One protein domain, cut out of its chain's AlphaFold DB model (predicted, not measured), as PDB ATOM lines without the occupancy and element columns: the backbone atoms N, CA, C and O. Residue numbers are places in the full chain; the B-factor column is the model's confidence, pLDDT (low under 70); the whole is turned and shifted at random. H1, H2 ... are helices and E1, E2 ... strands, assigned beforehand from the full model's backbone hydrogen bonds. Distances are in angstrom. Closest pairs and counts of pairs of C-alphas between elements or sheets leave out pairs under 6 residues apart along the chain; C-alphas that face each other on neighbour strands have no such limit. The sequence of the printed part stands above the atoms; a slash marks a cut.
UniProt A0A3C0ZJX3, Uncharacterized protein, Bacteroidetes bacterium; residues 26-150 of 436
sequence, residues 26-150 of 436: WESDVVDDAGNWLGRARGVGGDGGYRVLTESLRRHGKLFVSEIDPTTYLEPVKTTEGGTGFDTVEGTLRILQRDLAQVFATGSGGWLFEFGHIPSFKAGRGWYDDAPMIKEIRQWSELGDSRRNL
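This is residues 26 to 150 of the 436 residues of an uncharacterized protein of Bacteroidetes bacterium (UniProt A0A3C0ZJX3). Two long helices, H2 and H3, stand side by side and run the same way, and a small two-stranded parallel sheet, E3 and E4, lies beside H2. A hairpin of short strands, E1 and E2, reaches out to one side as an arm, the short helix H1 lies far from the middle, and long loops gather near the ends where H2 and H3 begin. The printed part has 125 residues, with three named helices and four named strands in the order E1, E2, H1, E3, H2, E4, H3; E1 and E2 make a separate antiparallel sheet. The class is mixed, helices and strands, with 58 residues, under half, in named elements. The whole is compact, with a radius of gyration of the C-alphas of 15.6 A and spans of 44 by 40 by 25 A.

E1 is residues 29 to 31, 6.9 A long, and begins at C-alpha 29, (141.635, 94.934, 138.909). E2 is residues 37 to 40, 8.6 A. H1 is residues 54 to 59, 8.6 A. E3 is residues 65 to 68, 9.2 A. H2 is residues 89 to 106, 25.7 A, from C-alpha 89 at (162.021, 90.730, 135.116). E4 is residues 109 to 112, 10.3 A. H3 is residues 131 to 149, 29.5 A, and ends at C-alpha 149, (165.348, 92.296, 167.284).

E1 and E2 form a hairpin, antiparallel at 163 degrees, with N 38 and O 30 within hydrogen-bond range at 2.8 A. This hairpin is apart from E3, H2, E4 and H3. H1 is apart from H2, E4 and H3. E3 and E4 are parallel at 29 degrees, with N 66 and O 109 at 2.9 A and N 111 and O 66 at 2.8 A. E3, H2 and E4 make a strand-helix-strand unit, two parallel neighbour strands with a helix between them in the chain, and its crossover is right-handed. The closest C-alphas of H2 and E4, those of Val 103 and Gly 109, are 5.8 A apart. H2 and H3 touch, the same way at a shallow tilt of 11 degrees; their closest C-alphas, those of Phe 104 and Gly 144, are 6.6 A apart. E3 and H3 are apart. Every O i to N i+4 pair is within hydrogen-bond range in H1 and H2, and 11 of 15 are in H3.

The two C-alphas farthest apart, those of Asp 33 and Asn 149, are 46.6 A apart. The printed part has no cut. The links E2 to H1, E3 to H2 and E4 to H3 are long, with 13, 20 and 18 residues. The mean pLDDT of the printed part is 87.5, and residue 76, residues 78 to 82 and residues 117 to 120 are under 70.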
ATOM      1  N   TRP A  26     143.753  87.963 134.335       78.81
ATOM      2  CA  TRP A  26     144.905  87.893 135.236       78.81
ATOM      3  C   TRP A  26     145.381  89.252 135.767       78.81
ATOM      4  O   TRP A  26     146.184  89.245 136.686       78.81
ATOM      5  N   GLU A  27     144.902  90.402 135.275       82.69
ATOM      6  CA  GLU A  27     145.283  91.708 135.845       82.69
ATOM      7  C   GLU A  27     144.724  91.940 137.253       82.69
ATOM      8  O   GLU A  27     145.300  92.697 138.029       82.69
ATOM      9  N   SER A  28     143.630  91.256 137.604       85.56
ATOM     10  CA  SER A  28     143.009  91.292 138.936       85.56
ATOM     11  C   SER A  28     142.551  92.676 139.434       85.56
ATOM     12  O   SER A  28     142.448  92.855 140.647       85.56
ATOM     13  N   ASP A  29     142.250  93.640 138.559       89.69
ATOM     14  CA  ASP A  29     141.635  94.934 138.909       89.69
ATOM     15  C   ASP A  29     140.116  94.847 139.069       89.69
ATOM     16  O   ASP A  29     139.427  94.398 138.159       89.69
ATOM     17  N   VAL A  30     139.567  95.325 140.188       89.94
ATOM     18  CA  VAL A  30     138.105  95.364 140.364       89.94
ATOM     19  C   VAL A  30     137.576  96.795 140.416       89.94
ATOM     20  O   VAL A  30     138.113  97.642 141.133       89.94
ATOM     21  N   VAL A  31     136.492  97.033 139.678       93.62
ATOM     22  CA  VAL A  31     135.619  98.213 139.764       93.62
ATOM     23  C   VAL A  31     134.233  97.829 140.290       93.62
ATOM     24  O   VAL A  31     133.796  96.687 140.122       93.62
ATOM     25  N   ASP A  32     133.527  98.774 140.912       94.25
ATOM     26  CA  ASP A  32     132.087  98.642 141.175       94.25
ATOM     27  C   ASP A  32     131.235  99.116 139.974       94.25
ATOM     28  O   ASP A  32     131.759  99.634 138.985       94.25
ATOM     29  N   ASP A  33     129.907  98.959 140.032       94.38
ATOM     30  CA  ASP A  33     129.031  99.337 138.907       94.38
ATOM     31  C   ASP A  33     128.846 100.861 138.744       94.38
ATOM     32  O   ASP A  33     128.171 101.301 137.802       94.38
ATOM     33  N   ALA A  34     129.401 101.667 139.650       95.44
ATOM     34  CA  ALA A  34     129.506 103.117 139.508       95.44
ATOM     35  C   ALA A  34     130.843 103.547 138.866       95.44
ATOM     36  O   ALA A  34     130.987 104.712 138.499       95.44
ATOM     37  N   GLY A  35     131.780 102.610 138.667       94.31
ATOM     38  CA  GLY A  35     133.084 102.837 138.041       94.31
ATOM     39  C   GLY A  35     134.213 103.149 139.026       94.31
ATOM     40  O   GLY A  35     135.301 103.524 138.592       94.31
ATOM     41  N   ASN A  36     133.996 102.998 140.336       95.25
ATOM     42  CA  ASN A  36     135.034 103.259 141.334       95.25
ATOM     43  C   ASN A  36     136.094 102.148 141.306       95.25
ATOM     44  O   ASN A  36     135.757 100.978 141.496       95.25
ATOM     45  N   TRP A  37     137.377 102.488 141.130       94.56
ATOM     46  CA  TRP A  37     138.463 101.500 141.184       94.56
ATOM     47  C   TRP A  37     138.750 101.065 142.621       94.56
ATOM     48  O   TRP A  37     139.325 101.801 143.430       94.56
ATOM     49  N   LEU A  38     138.367  99.828 142.930       93.56
ATOM     50  CA  LEU A  38     138.474  99.255 144.265       93.56
ATOM     51  C   LEU A  38     139.909  98.831 144.583       93.56
ATOM     52  O   LEU A  38     140.386  98.985 145.707       93.56
ATOM     53  N   GLY A  39     140.640  98.373 143.571       92.12
ATOM     54  CA  GLY A  39     142.046  98.009 143.687       92.12
ATOM     55  C   GLY A  39     142.374  96.695 142.993       92.12
ATOM     56  O   GLY A  39     141.490  95.937 142.577       92.12
ATOM     57  N   ARG A  40     143.675  96.426 142.919       91.00
ATOM     58  CA  ARG A  40     144.267  95.240 142.310       91.00
ATOM     59  C   ARG A  40     144.695  94.240 143.385       91.00
ATOM     60  O   ARG A  40     145.304  94.645 144.365       91.00
ATOM     61  N   ALA A  41     144.435  92.948 143.187       87.31
ATOM     62  CA  ALA A  41     144.796  91.916 144.170       87.31
ATOM     63  C   ALA A  41     146.242  91.396 144.024       87.31
ATOM     64  O   ALA A  41     147.022  91.394 144.977       87.31
ATOM     65  N   ARG A  42     146.601  90.956 142.811       86.88
ATOM     66  CA  ARG A  42     147.892  90.337 142.447       86.88
ATOM     67  C   ARG A  42     148.721  91.277 141.554       86.88
ATOM     68  O   ARG A  42     148.245  92.334 141.162       86.88
ATOM     69  N   GLY A  43     149.947  90.896 141.190       89.38
ATOM     70  CA  GLY A  43     150.746  91.671 140.224       89.38
ATOM     71  C   GLY A  43     151.327  92.990 140.734       89.38
ATOM     72  O   GLY A  43     151.242  93.326 141.920       89.38
ATOM     73  N   VAL A  44     151.933  93.745 139.817       92.44
ATOM     74  CA  VAL A  44     152.486  95.076 140.101       92.44
ATOM     75  C   VAL A  44     151.377  95.995 140.627       92.44
ATOM     76  O   VAL A  44     150.308  96.108 140.020       92.44
ATOM     77  N   GLY A  45     151.620  96.632 141.777       91.75
ATOM     78  CA  GLY A  45     150.653  97.503 142.463       91.75
ATOM     79  C   GLY A  45     149.466  96.781 143.111       91.75
ATOM     80  O   GLY A  45     148.543  97.445 143.576       91.75
ATOM     81  N   GLY A  46     149.474  95.443 143.146       92.00
ATOM     82  CA  GLY A  46     148.493  94.657 143.892       92.00
ATOM     83  C   GLY A  46     148.611  94.838 145.410       92.00
ATOM     84  O   GLY A  46     149.694  95.120 145.921       92.00
ATOM     85  N   ASP A  47     147.507  94.655 146.136       92.25
ATOM     86  CA  ASP A  47     147.446  94.828 147.593       92.25
ATOM     87  C   ASP A  47     148.044  93.653 148.398       92.25
ATOM     88  O   ASP A  47     148.373  93.819 149.576       92.25
ATOM     89  N   GLY A  48     148.216  92.479 147.772       89.69
ATOM     90  CA  GLY A  48     148.835  91.297 148.386       89.69
ATOM     91  C   GLY A  48     148.039  90.689 149.549       89.69
ATOM     92  O   GLY A  48     148.617  89.990 150.380       89.69
ATOM     93  N   GLY A  49     146.742  90.983 149.671       89.62
ATOM     94  CA  GLY A  49     145.916  90.670 150.836       89.62
ATOM     95  C   GLY A  49     145.967  89.210 151.291       89.62
ATOM     96  O   GLY A  49     145.769  88.272 150.515       89.62
ATOM     97  N   TYR A  50     146.217  89.010 152.586       89.38
ATOM     98  CA  TYR A  50     146.234  87.675 153.176       89.38
ATOM     99  C   TYR A  50     144.814  87.134 153.367       89.38
ATOM    100  O   TYR A  50     143.926  87.801 153.894       89.38
ATOM    101  N   ARG A  51     144.628  85.861 153.006       83.75
ATOM    102  CA  ARG A  51     143.354  85.121 153.058       83.75
ATOM    103  C   ARG A  51     142.958  84.664 154.477       83.75
ATOM    104  O   ARG A  51     142.292  83.652 154.655       83.75
ATOM    105  N   VAL A  52     143.392  85.396 155.508       88.25
ATOM    106  CA  VAL A  52     143.190  85.081 156.932       88.25
ATOM    107  C   VAL A  52     143.138  86.346 157.794       88.25
ATOM    108  O   VAL A  52     143.745  87.367 157.475       88.25
ATOM    109  N   LEU A  53     142.470  86.259 158.946       92.12
ATOM    110  CA  LEU A  53     142.465  87.308 159.971       92.12
ATOM    111  C   LEU A  53     143.756  87.245 160.814       92.12
ATOM    112  O   LEU A  53     143.801  86.612 161.873       92.12
ATOM    113  N   THR A  54     144.837  87.855 160.318       91.25
ATOM    114  CA  THR A  54     146.188  87.743 160.904       91.25
ATOM    115  C   THR A  54     146.309  88.287 162.328       91.25
ATOM    116  O   THR A  54     147.003  87.677 163.140       91.25
ATOM    117  N   GLU A  55     145.613  89.374 162.676       93.81
ATOM    118  CA  GLU A  55     145.643  89.931 164.039       93.81
ATOM    119  C   GLU A  55     145.034  88.945 165.050       93.81
ATOM    120  O   GLU A  55     145.524  88.822 166.172       93.81
ATOM    121  N   SER A  56     144.020  88.175 164.643       93.44
ATOM    122  CA  SER A  56     143.495  87.071 165.453       93.44
ATOM    123  C   SER A  56     144.501  85.934 165.611       93.44
ATOM    124  O   SER A  56     144.752  85.505 166.734       93.44
ATOM    125  N   LEU A  57     145.139  85.472 164.530       90.69
ATOM    126  CA  LEU A  57     146.167  84.423 164.629       90.69
ATOM    127  C   LEU A  57     147.292  84.839 165.596       90.69
ATOM    128  O   LEU A  57     147.619  84.094 166.522       90.69
ATOM    129  N   ARG A  58     147.769  86.085 165.472       90.31
ATOM    130  CA  ARG A  58     148.777  86.694 166.351       90.31
ATOM    131  C   ARG A  58     148.327  86.763 167.818       90.31
ATOM    132  O   ARG A  58     149.124  86.468 168.707       90.31
ATOM    133  N   ARG A  59     147.062  87.112 168.095       91.06
ATOM    134  CA  ARG A  59     146.482  87.145 169.461       91.06
ATOM    135  C   ARG A  59     146.449  85.777 170.140       91.06
ATOM    136  O   ARG A  59     146.592  85.717 171.357       91.06
ATOM    137  N   HIS A  60     146.298  84.706 169.364       91.00
ATOM    138  CA  HIS A  60     146.318  83.316 169.842       91.00
ATOM    139  C   HIS A  60     147.715  82.673 169.768       91.00
ATOM    140  O   HIS A  60     147.837  81.456 169.871       91.00
ATOM    141  N   GLY A  61     148.775  83.471 169.573       89.31
ATOM    142  CA  GLY A  61     150.160  82.991 169.510       89.31
ATOM    143  C   GLY A  61     150.492  82.146 168.273       89.31
ATOM    144  O   GLY A  61     151.547  81.517 168.235       89.31
ATOM    145  N   LYS A  62     149.613  82.114 167.262       89.81
ATOM    146  CA  LYS A  62     149.796  81.342 166.028       89.81
ATOM    147  C   LYS A  62     150.547  82.188 164.992       89.81
ATOM    148  O   LYS A  62     150.098  83.277 164.634       89.81
ATOM    149  N   LEU A  63     151.660  81.673 164.468       87.81
ATOM    150  CA  LEU A  63     152.328  82.245 163.295       87.81
ATOM    151  C   LEU A  63     151.513  81.921 162.034       87.81
ATOM    152  O   LEU A  63     151.186  80.762 161.793       87.81
ATOM    153  N   PHE A  64     151.228  82.930 161.209       90.94
ATOM    154  CA  PHE A  64     150.790  82.707 159.832       90.94
ATOM    155  C   PHE A  64     152.013  82.618 158.917       90.94
ATOM    156  O   PHE A  64     152.871  83.502 158.958       90.94
ATOM    157  N   VAL A  65     152.081  81.579 158.086       92.31
ATOM    158  CA  VAL A  65     153.043  81.474 156.984       92.31
ATOM    159  C   VAL A  65     152.265  81.687 155.694       92.31
ATOM    160  O   VAL A  65     151.384  80.891 155.376       92.31
ATOM    161  N   SER A  66     152.567  82.763 154.972       91.06
ATOM    162  CA  SER A  66     152.023  82.950 153.632       91.06
ATOM    163  C   SER A  66     152.761  82.052 152.656       91.06
ATOM    164  O   SER A  66     153.987  82.096 152.575       91.06
ATOM    165  N   GLU A  67     152.004  81.313 151.861       89.94
ATOM    166  CA  GLU A  67     152.459  80.873 150.548       89.94
ATOM    167  C   GLU A  67     152.796  82.124 149.712       89.94
ATOM    168  O   GLU A  67     152.067  83.123 149.765       89.94
ATOM    169  N   ILE A  68     153.930  82.101 149.017       90.12
ATOM    170  CA  ILE A  68     154.350  83.093 148.028       90.12
ATOM    171  C   ILE A  68     154.449  82.323 146.711       90.12
ATOM    172  O   ILE A  68     155.451  81.672 146.415       90.12
ATOM    173  N   ASP A  69     153.344  82.362 145.977       85.50
ATOM    174  CA  ASP A  69     153.019  81.603 144.769       85.50
ATOM    175  C   ASP A  69     152.872  82.436 143.464       85.50
ATOM    176  O   ASP A  69     152.235  81.938 142.533       85.50
ATOM    177  N   PRO A  70     153.359  83.694 143.326       83.44
ATOM    178  CA  PRO A  70     153.160  84.448 142.095       83.44
ATOM    179  C   PRO A  70     153.934  83.832 140.926       83.44
ATOM    180  O   PRO A  70     155.112  83.496 141.045       83.44
ATOM    181  N   THR A  71     153.287  83.774 139.762       83.56
ATOM    182  CA  THR A  71     153.948  83.501 138.481       83.56
ATOM    183  C   THR A  71     155.112  84.474 138.263       83.56
ATOM    184  O   THR A  71     155.026  85.644 138.644       83.56
ATOM    185  N   THR A  72     156.188  84.005 137.633       88.06
ATOM    186  CA  THR A  72     157.404  84.787 137.348       88.06
ATOM    187  C   THR A  72     157.677  84.832 135.843       88.06
ATOM    188  O   THR A  72     157.054  84.099 135.077       88.06
ATOM    189  N   TYR A  73     158.644  85.638 135.393       89.50
ATOM    190  CA  TYR A  73     159.010  85.739 133.965       89.50
ATOM    191  C   TYR A  73     159.585  84.449 133.372       89.50
ATOM    192  O   TYR A  73     159.802  84.367 132.162       89.50
ATOM    193  N   LEU A  74     159.840  83.443 134.212       87.94
ATOM    194  CA  LEU A  74     160.206  82.103 133.776       87.94
ATOM    195  C   LEU A  74     158.987  81.323 133.284       87.94
ATOM    196  O   LEU A  74     159.133  80.498 132.391       87.94
ATOM    197  N   GLU A  75     157.792  81.617 133.796       81.81
ATOM    198  CA  GLU A  75     156.530  81.044 133.337       81.81
ATOM    199  C   GLU A  75     155.725  82.091 132.542       81.81
ATOM    200  O   GLU A  75     154.857  82.760 133.098       81.81
ATOM    201  N   PRO A  76     155.990  82.286 131.235       64.44
ATOM    202  CA  PRO A  76     155.352  83.338 130.441       64.44
ATOM    203  C   PRO A  76     153.891  83.033 130.058       64.44
ATOM    204  O   PRO A  76     153.249  83.856 129.394       64.44
ATOM    205  N   VAL A  77     153.345  81.857 130.393       70.94
ATOM    206  CA  VAL A  77     152.000  81.470 129.953       70.94
ATOM    207  C   VAL A  77     150.926  82.157 130.806       70.94
ATOM    208  O   VAL A  77     150.685  81.831 131.963       70.94
ATOM    209  N   LYS A  78     150.201  83.086 130.174       67.94
ATOM    210  CA  LYS A  78     149.077  83.868 130.726       67.94
ATOM    211  C   LYS A  78     147.783  83.056 130.955       67.94
ATOM    212  O   LYS A  78     146.698  83.506 130.588       67.94
ATOM    213  N   THR A  79     147.879  81.862 131.546       57.16
ATOM    214  CA  THR A  79     146.741  80.957 131.809       57.16
ATOM    215  C   THR A  79     145.964  81.277 133.086       57.16
ATOM    216  O   THR A  79     144.735  81.215 133.060       57.16
ATOM    217  N   THR A  80     146.632  81.606 134.195       56.19
ATOM    218  CA  THR A  80     146.006  81.734 135.530       56.19
ATOM    219  C   THR A  80     146.749  82.713 136.442       56.19
ATOM    220  O   THR A  80     147.937  82.925 136.261       56.19
ATOM    221  N   GLU A  81     146.028  83.272 137.423       61.81
ATOM    222  CA  GLU A  81     146.512  83.766 138.733       61.81
ATOM    223  C   GLU A  81     148.009  84.138 138.854       61.81
ATOM    224  O   GLU A  81     148.823  83.333 139.292       61.81
ATOM    225  N   GLY A  82     148.344  85.401 138.561       62.91
ATOM    226  CA  GLY A  82     149.693  85.957 138.764       62.91
ATOM    227  C   GLY A  82     149.714  87.486 138.897       62.91
ATOM    228  O   GLY A  82     150.425  88.039 139.741       62.91
ATOM    229  N   GLY A  83     148.844  88.179 138.152       79.06
ATOM    230  CA  GLY A  83     148.755  89.641 138.139       79.06
ATOM    231  C   GLY A  83     149.391  90.276 136.903       79.06
ATOM    232  O   GLY A  83     149.804  89.587 135.977       79.06
ATOM    233  N   THR A  84     149.507  91.602 136.884       84.81
ATOM    234  CA  THR A  84     150.287  92.331 135.870       84.81
ATOM    235  C   THR A  84     151.797  92.220 136.085       84.81
ATOM    236  O   THR A  84     152.270  92.209 137.221       84.81
ATOM    237  N   GLY A  85     152.557  92.220 134.983       86.19
ATOM    238  CA  GLY A  85     154.011  92.429 134.956       86.19
ATOM    239  C   GLY A  85     154.881  91.194 135.199       86.19
ATOM    240  O   GLY A  85     156.098  91.293 135.048       86.19
ATOM    241  N   PHE A  86     154.297  90.043 135.544       86.56
ATOM    242  CA  PHE A  86     155.053  88.806 135.767       86.56
ATOM    243  C   PHE A  86     155.848  88.358 134.536       86.56
ATOM    244  O   PHE A  86     156.940  87.836 134.673       86.56
ATOM    245  N   ASP A  87     155.372  88.651 133.328       87.44
ATOM    246  CA  ASP A  87     156.042  88.375 132.055       87.44
ATOM    247  C   ASP A  87     157.307  89.226 131.807       87.44
ATOM    248  O   ASP A  87     157.904  89.173 130.734       87.44
ATOM    249  N   THR A  88     157.744  89.996 132.807       92.12
ATOM    250  CA  THR A  88     158.967  90.801 132.789       92.12
ATOM    251  C   THR A  88     159.788  90.588 134.061       92.12
ATOM    252  O   THR A  88     159.241  90.347 135.142       92.12
ATOM    253  N   VAL A  89     161.112  90.745 133.953       94.69
ATOM    254  CA  VAL A  89     162.021  90.730 135.116       94.69
ATOM    255  C   VAL A  89     161.631  91.825 136.110       94.69
ATOM    256  O   VAL A  89     161.448  91.562 137.294       94.69
ATOM    257  N   GLU A  90     161.435  93.050 135.623       95.56
ATOM    258  CA  GLU A  90     161.144  94.227 136.448       95.56
ATOM    259  C   GLU A  90     159.801  94.113 137.194       95.56
ATOM    260  O   GLU A  90     159.707  94.449 138.375       95.56
ATOM    261  N   GLY A  91     158.757  93.609 136.528       93.56
ATOM    262  CA  GLY A  91     157.452  93.391 137.146       93.56
ATOM    263  C   GLY A  91     157.452  92.219 138.126       93.56
ATOM    264  O   GLY A  91     156.934  92.372 139.228       93.56
ATOM    265  N   THR A  92     158.108  91.100 137.800       93.50
ATOM    266  CA  THR A  92     158.301  89.984 138.745       93.50
ATOM    267  C   THR A  92     159.019  90.432 140.015       93.50
ATOM    268  O   THR A  92     158.559  90.118 141.112       93.50
ATOM    269  N   LEU A  93     160.103  91.207 139.894       96.00
ATOM    270  CA  LEU A  93     160.827  91.710 141.062       96.00
ATOM    271  C   LEU A  93     159.944  92.615 141.931       96.00
ATOM    272  O   LEU A  93     159.939  92.437 143.144       96.00
ATOM    273  N   ARG A  94     159.104  93.487 141.350       95.81
ATOM    274  CA  ARG A  94     158.100  94.254 142.120       95.81
ATOM    275  C   ARG A  94     157.071  93.366 142.828       95.81
ATOM    276  O   ARG A  94     156.688  93.659 143.958       95.81
ATOM    277  N   ILE A  95     156.609  92.286 142.194       94.06
ATOM    278  CA  ILE A  95     155.660  91.339 142.808       94.06
ATOM    279  C   ILE A  95     156.309  90.633 144.008       94.06
ATOM    280  O   ILE A  95     155.721  90.572 145.087       94.06
ATOM    281  N   LEU A  96     157.545  90.168 143.835       95.06
ATOM    282  CA  LEU A  96     158.332  89.488 144.861       95.06
ATOM    283  C   LEU A  96     158.680  90.429 146.029       95.06
ATOM    284  O   LEU A  96     158.490  90.074 147.191       95.06
ATOM    285  N   GLN A  97     159.084  91.666 145.725       96.19
ATOM    286  CA  GLN A  97     159.297  92.745 146.695       96.19
ATOM    287  C   GLN A  97     158.029  93.068 147.493       96.19
ATOM    288  O   GLN A  97     158.118  93.246 148.703       96.19
ATOM    289  N   ARG A  98     156.842  93.117 146.863       95.50
ATOM    290  CA  ARG A  98     155.560  93.317 147.568       95.50
ATOM    291  C   ARG A  98     155.336  92.235 148.623       95.50
ATOM    292  O   ARG A  98     155.055  92.560 149.778       95.50
ATOM    293  N   ASP A  99     155.451  90.969 148.234       94.75
ATOM    294  CA  ASP A  99     155.122  89.848 149.118       94.75
ATOM    295  C   ASP A  99     156.151  89.690 150.243       94.75
ATOM    296  O   ASP A  99     155.768  89.524 151.404       94.75
ATOM    297  N   LEU A 100     157.443  89.848 149.940       95.31
ATOM    298  CA  LEU A 100     158.512  89.815 150.942       95.31
ATOM    299  C   LEU A 100     158.461  91.033 151.881       95.31
ATOM    300  O   LEU A 100     158.621  90.865 153.092       95.31
ATOM    301  N   ALA A 101     158.125  92.230 151.384       95.38
ATOM    302  CA  ALA A 101     157.892  93.408 152.221       95.38
ATOM    303  C   ALA A 101     156.682  93.238 153.147       95.38
ATOM    304  O   ALA A 101     156.748  93.630 154.314       95.38
ATOM    305  N   GLN A 102     155.587  92.637 152.668       93.75
ATOM    306  CA  GLN A 102     154.425  92.355 153.509       93.75
ATOM    307  C   GLN A 102     154.731  91.277 154.553       93.75
ATOM    308  O   GLN A 102     154.359  91.448 155.715       93.75
ATOM    309  N   VAL A 103     155.448  90.210 154.184       93.44
ATOM    310  CA  VAL A 103     155.925  89.199 155.139       93.44
ATOM    311  C   VAL A 103     156.778  89.865 156.212       93.44
ATOM    312  O   VAL A 103     156.457  89.735 157.394       93.44
ATOM    313  N   PHE A 104     157.797  90.638 155.816       93.75
ATOM    314  CA  PHE A 104     158.694  91.353 156.721       93.75
ATOM    315  C   PHE A 104     157.921  92.282 157.669       93.75
ATOM    316  O   PHE A 104     157.951  92.060 158.882       93.75
ATOM    317  N   ALA A 105     157.176  93.251 157.128       93.44
ATOM    318  CA  ALA A 105     156.590  94.364 157.879       93.44
ATOM    319  C   ALA A 105     155.294  94.040 158.651       93.44
ATOM    320  O   ALA A 105     154.766  94.907 159.344       93.44
ATOM    321  N   THR A 106     154.747  92.822 158.536       90.88
ATOM    322  CA  THR A 106     153.556  92.390 159.305       90.88
ATOM    323  C   THR A 106     153.866  91.415 160.442       90.88
ATOM    324  O   THR A 106     152.966  91.062 161.200       90.88
ATOM    325  N   GLY A 107     155.111  90.942 160.563       86.56
ATOM    326  CA  GLY A 107     155.455  89.867 161.499       86.56
ATOM    327  C   GLY A 107     155.059  88.458 161.030       86.56
ATOM    328  O   GLY A 107     155.285  87.494 161.758       86.56
ATOM    329  N   SER A 108     154.519  88.313 159.816       90.50
ATOM    330  CA  SER A 108     154.183  87.013 159.216       90.50
ATOM    331  C   SER A 108     155.438  86.218 158.829       90.50
ATOM    332  O   SER A 108     156.543  86.768 158.763       90.50
ATOM    333  N   GLY A 109     155.279  84.921 158.574       90.44
ATOM    334  CA  GLY A 109     156.241  84.096 157.844       90.44
ATOM    335  C   GLY A 109     155.910  84.059 156.349       90.44
ATOM    336  O   GLY A 109     154.778  84.346 155.956       90.44
ATOM    337  N   GLY A 110     156.885  83.690 155.523       91.25
ATOM    338  CA  GLY A 110     156.714  83.510 154.081       91.25
ATOM    339  C   GLY A 110     157.398  82.234 153.604       91.25
ATOM    340  O   GLY A 110     158.493  81.917 154.064       91.25
ATOM    341  N   TRP A 111     156.754  81.520 152.689       92.88
ATOM    342  CA  TRP A 111     157.288  80.351 151.998       92.88
ATOM    343  C   TRP A 111     157.238  80.614 150.494       92.88
ATOM    344  O   TRP A 111     156.157  80.708 149.921       92.88
ATOM    345  N   LEU A 112     158.408  80.734 149.864       91.44
ATOM    346  CA  LEU A 112     158.536  80.753 148.405       91.44
ATOM    347  C   LEU A 112     158.099  79.384 147.868       91.44
ATOM    348  O   LEU A 112     158.807  78.391 148.047       91.44
ATOM    349  N   PHE A 113     156.905  79.330 147.280       87.88
ATOM    350  CA  PHE A 113     156.299  78.091 146.814       87.88
ATOM    351  C   PHE A 113     156.831  77.760 145.420       87.88
ATOM    352  O   PHE A 113     156.477  78.394 144.427       87.88
ATOM    353  N   GLU A 114     157.731  76.787 145.362       82.50
ATOM    354  CA  GLU A 114     158.427  76.403 144.139       82.50
ATOM    355  C   GLU A 114     157.654  75.295 143.405       82.50
ATOM    356  O   GLU A 114     157.691  74.129 143.800       82.50
ATOM    357  N   PHE A 115     156.938  75.664 142.337       76.94
ATOM    358  CA  PHE A 115     156.213  74.716 141.483       76.94
ATOM    359  C   PHE A 115     157.143  73.881 140.584       76.94
ATOM    360  O   PHE A 115     156.763  72.789 140.165       76.94
ATOM    361  N   GLY A 116     158.355  74.356 140.288       70.94
ATOM    362  CA  GLY A 116     159.366  73.624 139.528       70.94
ATOM    363  C   GLY A 116     158.888  73.095 138.170       70.94
ATOM    364  O   GLY A 116     158.119  73.728 137.447       70.94
ATOM    365  N   HIS A 117     159.345  71.890 137.823       68.44
ATOM    366  CA  HIS A 117     159.093  71.238 136.532       68.44
ATOM    367  C   HIS A 117     157.747  70.476 136.476       68.44
ATOM    368  O   HIS A 117     157.685  69.363 135.949       68.44
ATOM    369  N   ILE A 118     156.658  71.024 137.031       68.44
ATOM    370  CA  ILE A 118     155.323  70.414 136.876       68.44
ATOM    371  C   ILE A 118     154.897  70.486 135.392       68.44
ATOM    372  O   ILE A 118     154.966  71.567 134.815       68.44
ATOM    373  N   PRO A 119     154.387  69.402 134.762       69.06
ATOM    374  CA  PRO A 119     154.122  69.358 133.313       69.06
ATOM    375  C   PRO A 119     153.126  70.380 132.734       69.06
ATOM    376  O   PRO A 119     153.042  70.517 131.514       69.06
ATOM    377  N   SER A 120     152.346  71.078 133.566       69.75
ATOM    378  CA  SER A 120     151.489  72.195 133.137       69.75
ATOM    379  C   SER A 120     152.247  73.513 132.952       69.75
ATOM    380  O   SER A 120     151.723  74.419 132.306       69.75
ATOM    381  N   PHE A 121     153.451  73.619 133.515       71.00
ATOM    382  CA  PHE A 121     154.315  74.791 133.469       71.00
ATOM    383  C   PHE A 121     155.489  74.556 132.509       71.00
ATOM    384  O   PHE A 121     156.022  73.454 132.378       71.00
ATOM    385  N   LYS A 122     155.859  75.606 131.780       70.31
ATOM    386  CA  LYS A 122     156.848  75.616 130.698       70.31
ATOM    387  C   LYS A 122     158.163  76.283 131.087       70.31
ATOM    388  O   LYS A 122     159.072  76.298 130.262       70.31
ATOM    389  N   ALA A 123     158.286  76.766 132.324       70.88
ATOM    390  CA  ALA A 123     159.499  77.405 132.834       70.88
ATOM    391  C   ALA A 123     160.783  76.580 132.666       70.88
ATOM    392  O   ALA A 123     161.863  77.148 132.522       70.88
ATOM    393  N   GLY A 124     160.687  75.244 132.670       74.94
ATOM    394  CA  GLY A 124     161.824  74.352 132.400       74.94
ATOM    395  C   GLY A 124     162.921  74.361 133.474       74.94
ATOM    396  O   GLY A 124     163.940  73.701 133.288       74.94
ATOM    397  N   ARG A 125     162.694  75.078 134.579       81.56
ATOM    398  CA  ARG A 125     163.500  75.196 135.804       81.56
ATOM    399  C   ARG A 125     162.593  75.650 136.957       81.56
ATOM    400  O   ARG A 125     161.383  75.777 136.761       81.56
ATOM    401  N   GLY A 126     163.156  75.892 138.142       84.00
ATOM    402  CA  GLY A 126     162.415  76.502 139.253       84.00
ATOM    403  C   GLY A 126     161.874  77.891 138.898       84.00
ATOM    404  O   GLY A 126     162.537  78.654 138.199       84.00
ATOM    405  N   TRP A 127     160.688  78.240 139.393       86.06
ATOM    406  CA  TRP A 127     160.062  79.558 139.256       86.06
ATOM    407  C   TRP A 127     160.915  80.686 139.841       86.06
ATOM    408  O   TRP A 127     160.811  81.814 139.359       86.06
ATOM    409  N   TYR A 128     161.776  80.391 140.821       90.31
ATOM    410  CA  TYR A 128     162.722  81.348 141.409       90.31
ATOM    411  C   TYR A 128     164.181  81.152 140.956       90.31
ATOM    412  O   TYR A 128     165.060  81.897 141.389       90.31
ATOM    413  N   ASP A 129     164.451  80.181 140.080       90.62
ATOM    414  CA  ASP A 129     165.797  79.744 139.683       90.62
ATOM    415  C   ASP A 129     166.436  80.654 138.615       90.62
ATOM    416  O   ASP A 129     166.807  80.214 137.531       90.62
ATOM    417  N   ASP A 130     166.537  81.959 138.881       93.19
ATOM    418  CA  ASP A 130     167.245  82.900 138.006       93.19
ATOM    419  C   ASP A 130     167.932  84.028 138.786       93.19
ATOM    420  O   ASP A 130     167.439  84.505 139.813       93.19
ATOM    421  N   ALA A 131     169.090  84.474 138.293       96.56
ATOM    422  CA  ALA A 131     170.002  85.344 139.037       96.56
ATOM    423  C   ALA A 131     169.388  86.660 139.583       96.56
ATOM    424  O   ALA A 131     169.728  87.023 140.714       96.56
ATOM    425  N   PRO A 132     168.487  87.376 138.871       96.88
ATOM    426  CA  PRO A 132     167.805  88.555 139.409       96.88
ATOM    427  C   PRO A 132     166.944  88.235 140.638       96.88
ATOM    428  O   PRO A 132     167.038  88.936 141.645       96.88
ATOM    429  N   MET A 133     166.156  87.156 140.592       95.50
ATOM    430  CA  MET A 133     165.290  86.750 141.707       95.50
ATOM    431  C   MET A 133     166.103  86.211 142.883       95.50
ATOM    432  O   MET A 133     165.862  86.608 144.017       95.50
ATOM    433  N   ILE A 134     167.125  85.388 142.627       95.88
ATOM    434  CA  ILE A 134     168.024  84.870 143.673       95.88
ATOM    435  C   ILE A 134     168.739  86.018 144.408       95.88
ATOM    436  O   ILE A 134     168.916  85.961 145.628       95.88
ATOM    437  N   LYS A 135     169.124  87.085 143.690       97.31
ATOM    438  CA  LYS A 135     169.709  88.295 144.287       97.31
ATOM    439  C   LYS A 135     168.709  89.034 145.182       97.31
ATOM    440  O   LYS A 135     169.070  89.402 146.295       97.31
ATOM    441  N   GLU A 136     167.480  89.229 144.713       96.06
ATOM    442  CA  GLU A 136     166.403  89.878 145.473       96.06
ATOM    443  C   GLU A 136     166.072  89.083 146.750       96.06
ATOM    444  O   GLU A 136     166.143  89.616 147.856       96.06
ATOM    445  N   ILE A 137     165.817  87.774 146.623       95.62
ATOM    446  CA  ILE A 137     165.509  86.861 147.738       95.62
ATOM    447  C   ILE A 137     166.596  86.915 148.817       95.62
ATOM    448  O   ILE A 137     166.282  86.942 150.008       95.62
ATOM    449  N   ARG A 138     167.874  86.982 148.420       95.38
ATOM    450  CA  ARG A 138     168.994  87.113 149.360       95.38
ATOM    451  C   ARG A 138     168.898  88.390 150.197       95.38
ATOM    452  O   ARG A 138     169.018  88.300 151.415       95.38
ATOM    453  N   GLN A 139     168.622  89.538 149.578       93.56
ATOM    454  CA  GLN A 139     168.507  90.820 150.287       93.56
ATOM    455  C   GLN A 139     167.358  90.807 151.310       93.56
ATOM    456  O   GLN A 139     167.514  91.301 152.428       93.56
ATOM    457  N   TRP A 140     166.226  90.176 150.979       93.25
ATOM    458  CA  TRP A 140     165.119  89.989 151.927       93.25
ATOM    459  C   TRP A 140     165.420  88.966 153.027       93.25
ATOM    460  O   TRP A 140     164.930  89.132 154.143       93.25
ATOM    461  N   SER A 141     166.240  87.945 152.758       92.06
ATOM    462  CA  SER A 141     166.716  87.008 153.785       92.06
ATOM    463  C   SER A 141     167.652  87.698 154.785       92.06
ATOM    464  O   SER A 141     167.464  87.564 155.991       92.06
ATOM    465  N   GLU A 142     168.614  88.484 154.291       90.69
ATOM    466  CA  GLU A 142     169.556  89.276 155.098       90.69
ATOM    467  C   GLU A 142     168.817  90.314 155.966       90.69
ATOM    468  O   GLU A 142     169.061  90.421 157.170       90.69
ATOM    469  N   LEU A 143     167.835  91.022 155.390       88.25
ATOM    470  CA  LEU A 143     166.940  91.910 156.139       88.25
ATOM    471  C   LEU A 143     166.064  91.127 157.138       88.25
ATOM    472  O   LEU A 143     165.796  91.607 158.241       88.25
ATOM    473  N   GLY A 144     165.646  89.912 156.783       88.56
ATOM    474  CA  GLY A 144     164.828  89.025 157.607       88.56
ATOM    475  C   GLY A 144     165.490  88.619 158.925       88.56
ATOM    476  O   GLY A 144     164.817  88.621 159.958       88.56
ATOM    477  N   ASP A 145     166.800  88.355 158.936       88.19
ATOM    478  CA  ASP A 145     167.519  88.012 160.173       88.19
ATOM    479  C   ASP A 145     167.576  89.175 161.175       88.19
ATOM    480  O   ASP A 145     167.499  88.945 162.386       88.19
ATOM    481  N   SER A 146     167.585  90.429 160.701       83.69
ATOM    482  CA  SER A 146     167.489  91.607 161.579       83.69
ATOM    483  C   SER A 146     166.169  91.655 162.365       83.69
ATOM    484  O   SER A 146     166.130  92.166 163.489       83.69
ATOM    485  N   ARG A 147     165.089  91.057 161.827       84.25
ATOM    486  CA  ARG A 147     163.735  91.124 162.404       84.25
ATOM    487  C   ARG A 147     163.621  90.455 163.773       84.25
ATOM    488  O   ARG A 147     162.692  90.760 164.514       84.25
ATOM    489  N   ARG A 148     164.571  89.588 164.143       84.44
ATOM    490  CA  ARG A 148     164.646  88.960 165.478       84.44
ATOM    491  C   ARG A 148     164.709  89.986 166.619       84.44
ATOM    492  O   ARG A 148     164.316  89.661 167.733       84.44
ATOM    493  N   ASN A 149     165.157  91.210 166.323       87.81
ATOM    494  CA  ASN A 149     165.348  92.296 167.284       87.81
ATOM    495  C   ASN A 149     164.263  93.396 167.210       87.81
ATOM    496  O   ASN A 149     164.416  94.426 167.861       87.81
ATOM    497  N   LEU A 150     163.204  93.223 166.405       90.81
ATOM    498  CA  LEU A 150     162.213  94.271 166.109       90.81
ATOM    499  C   LEU A 150     160.844  93.974 166.742       90.81
ATOM    500  O   LEU A 150     160.317  92.866 166.618       90.81
TER     501      LEU A 150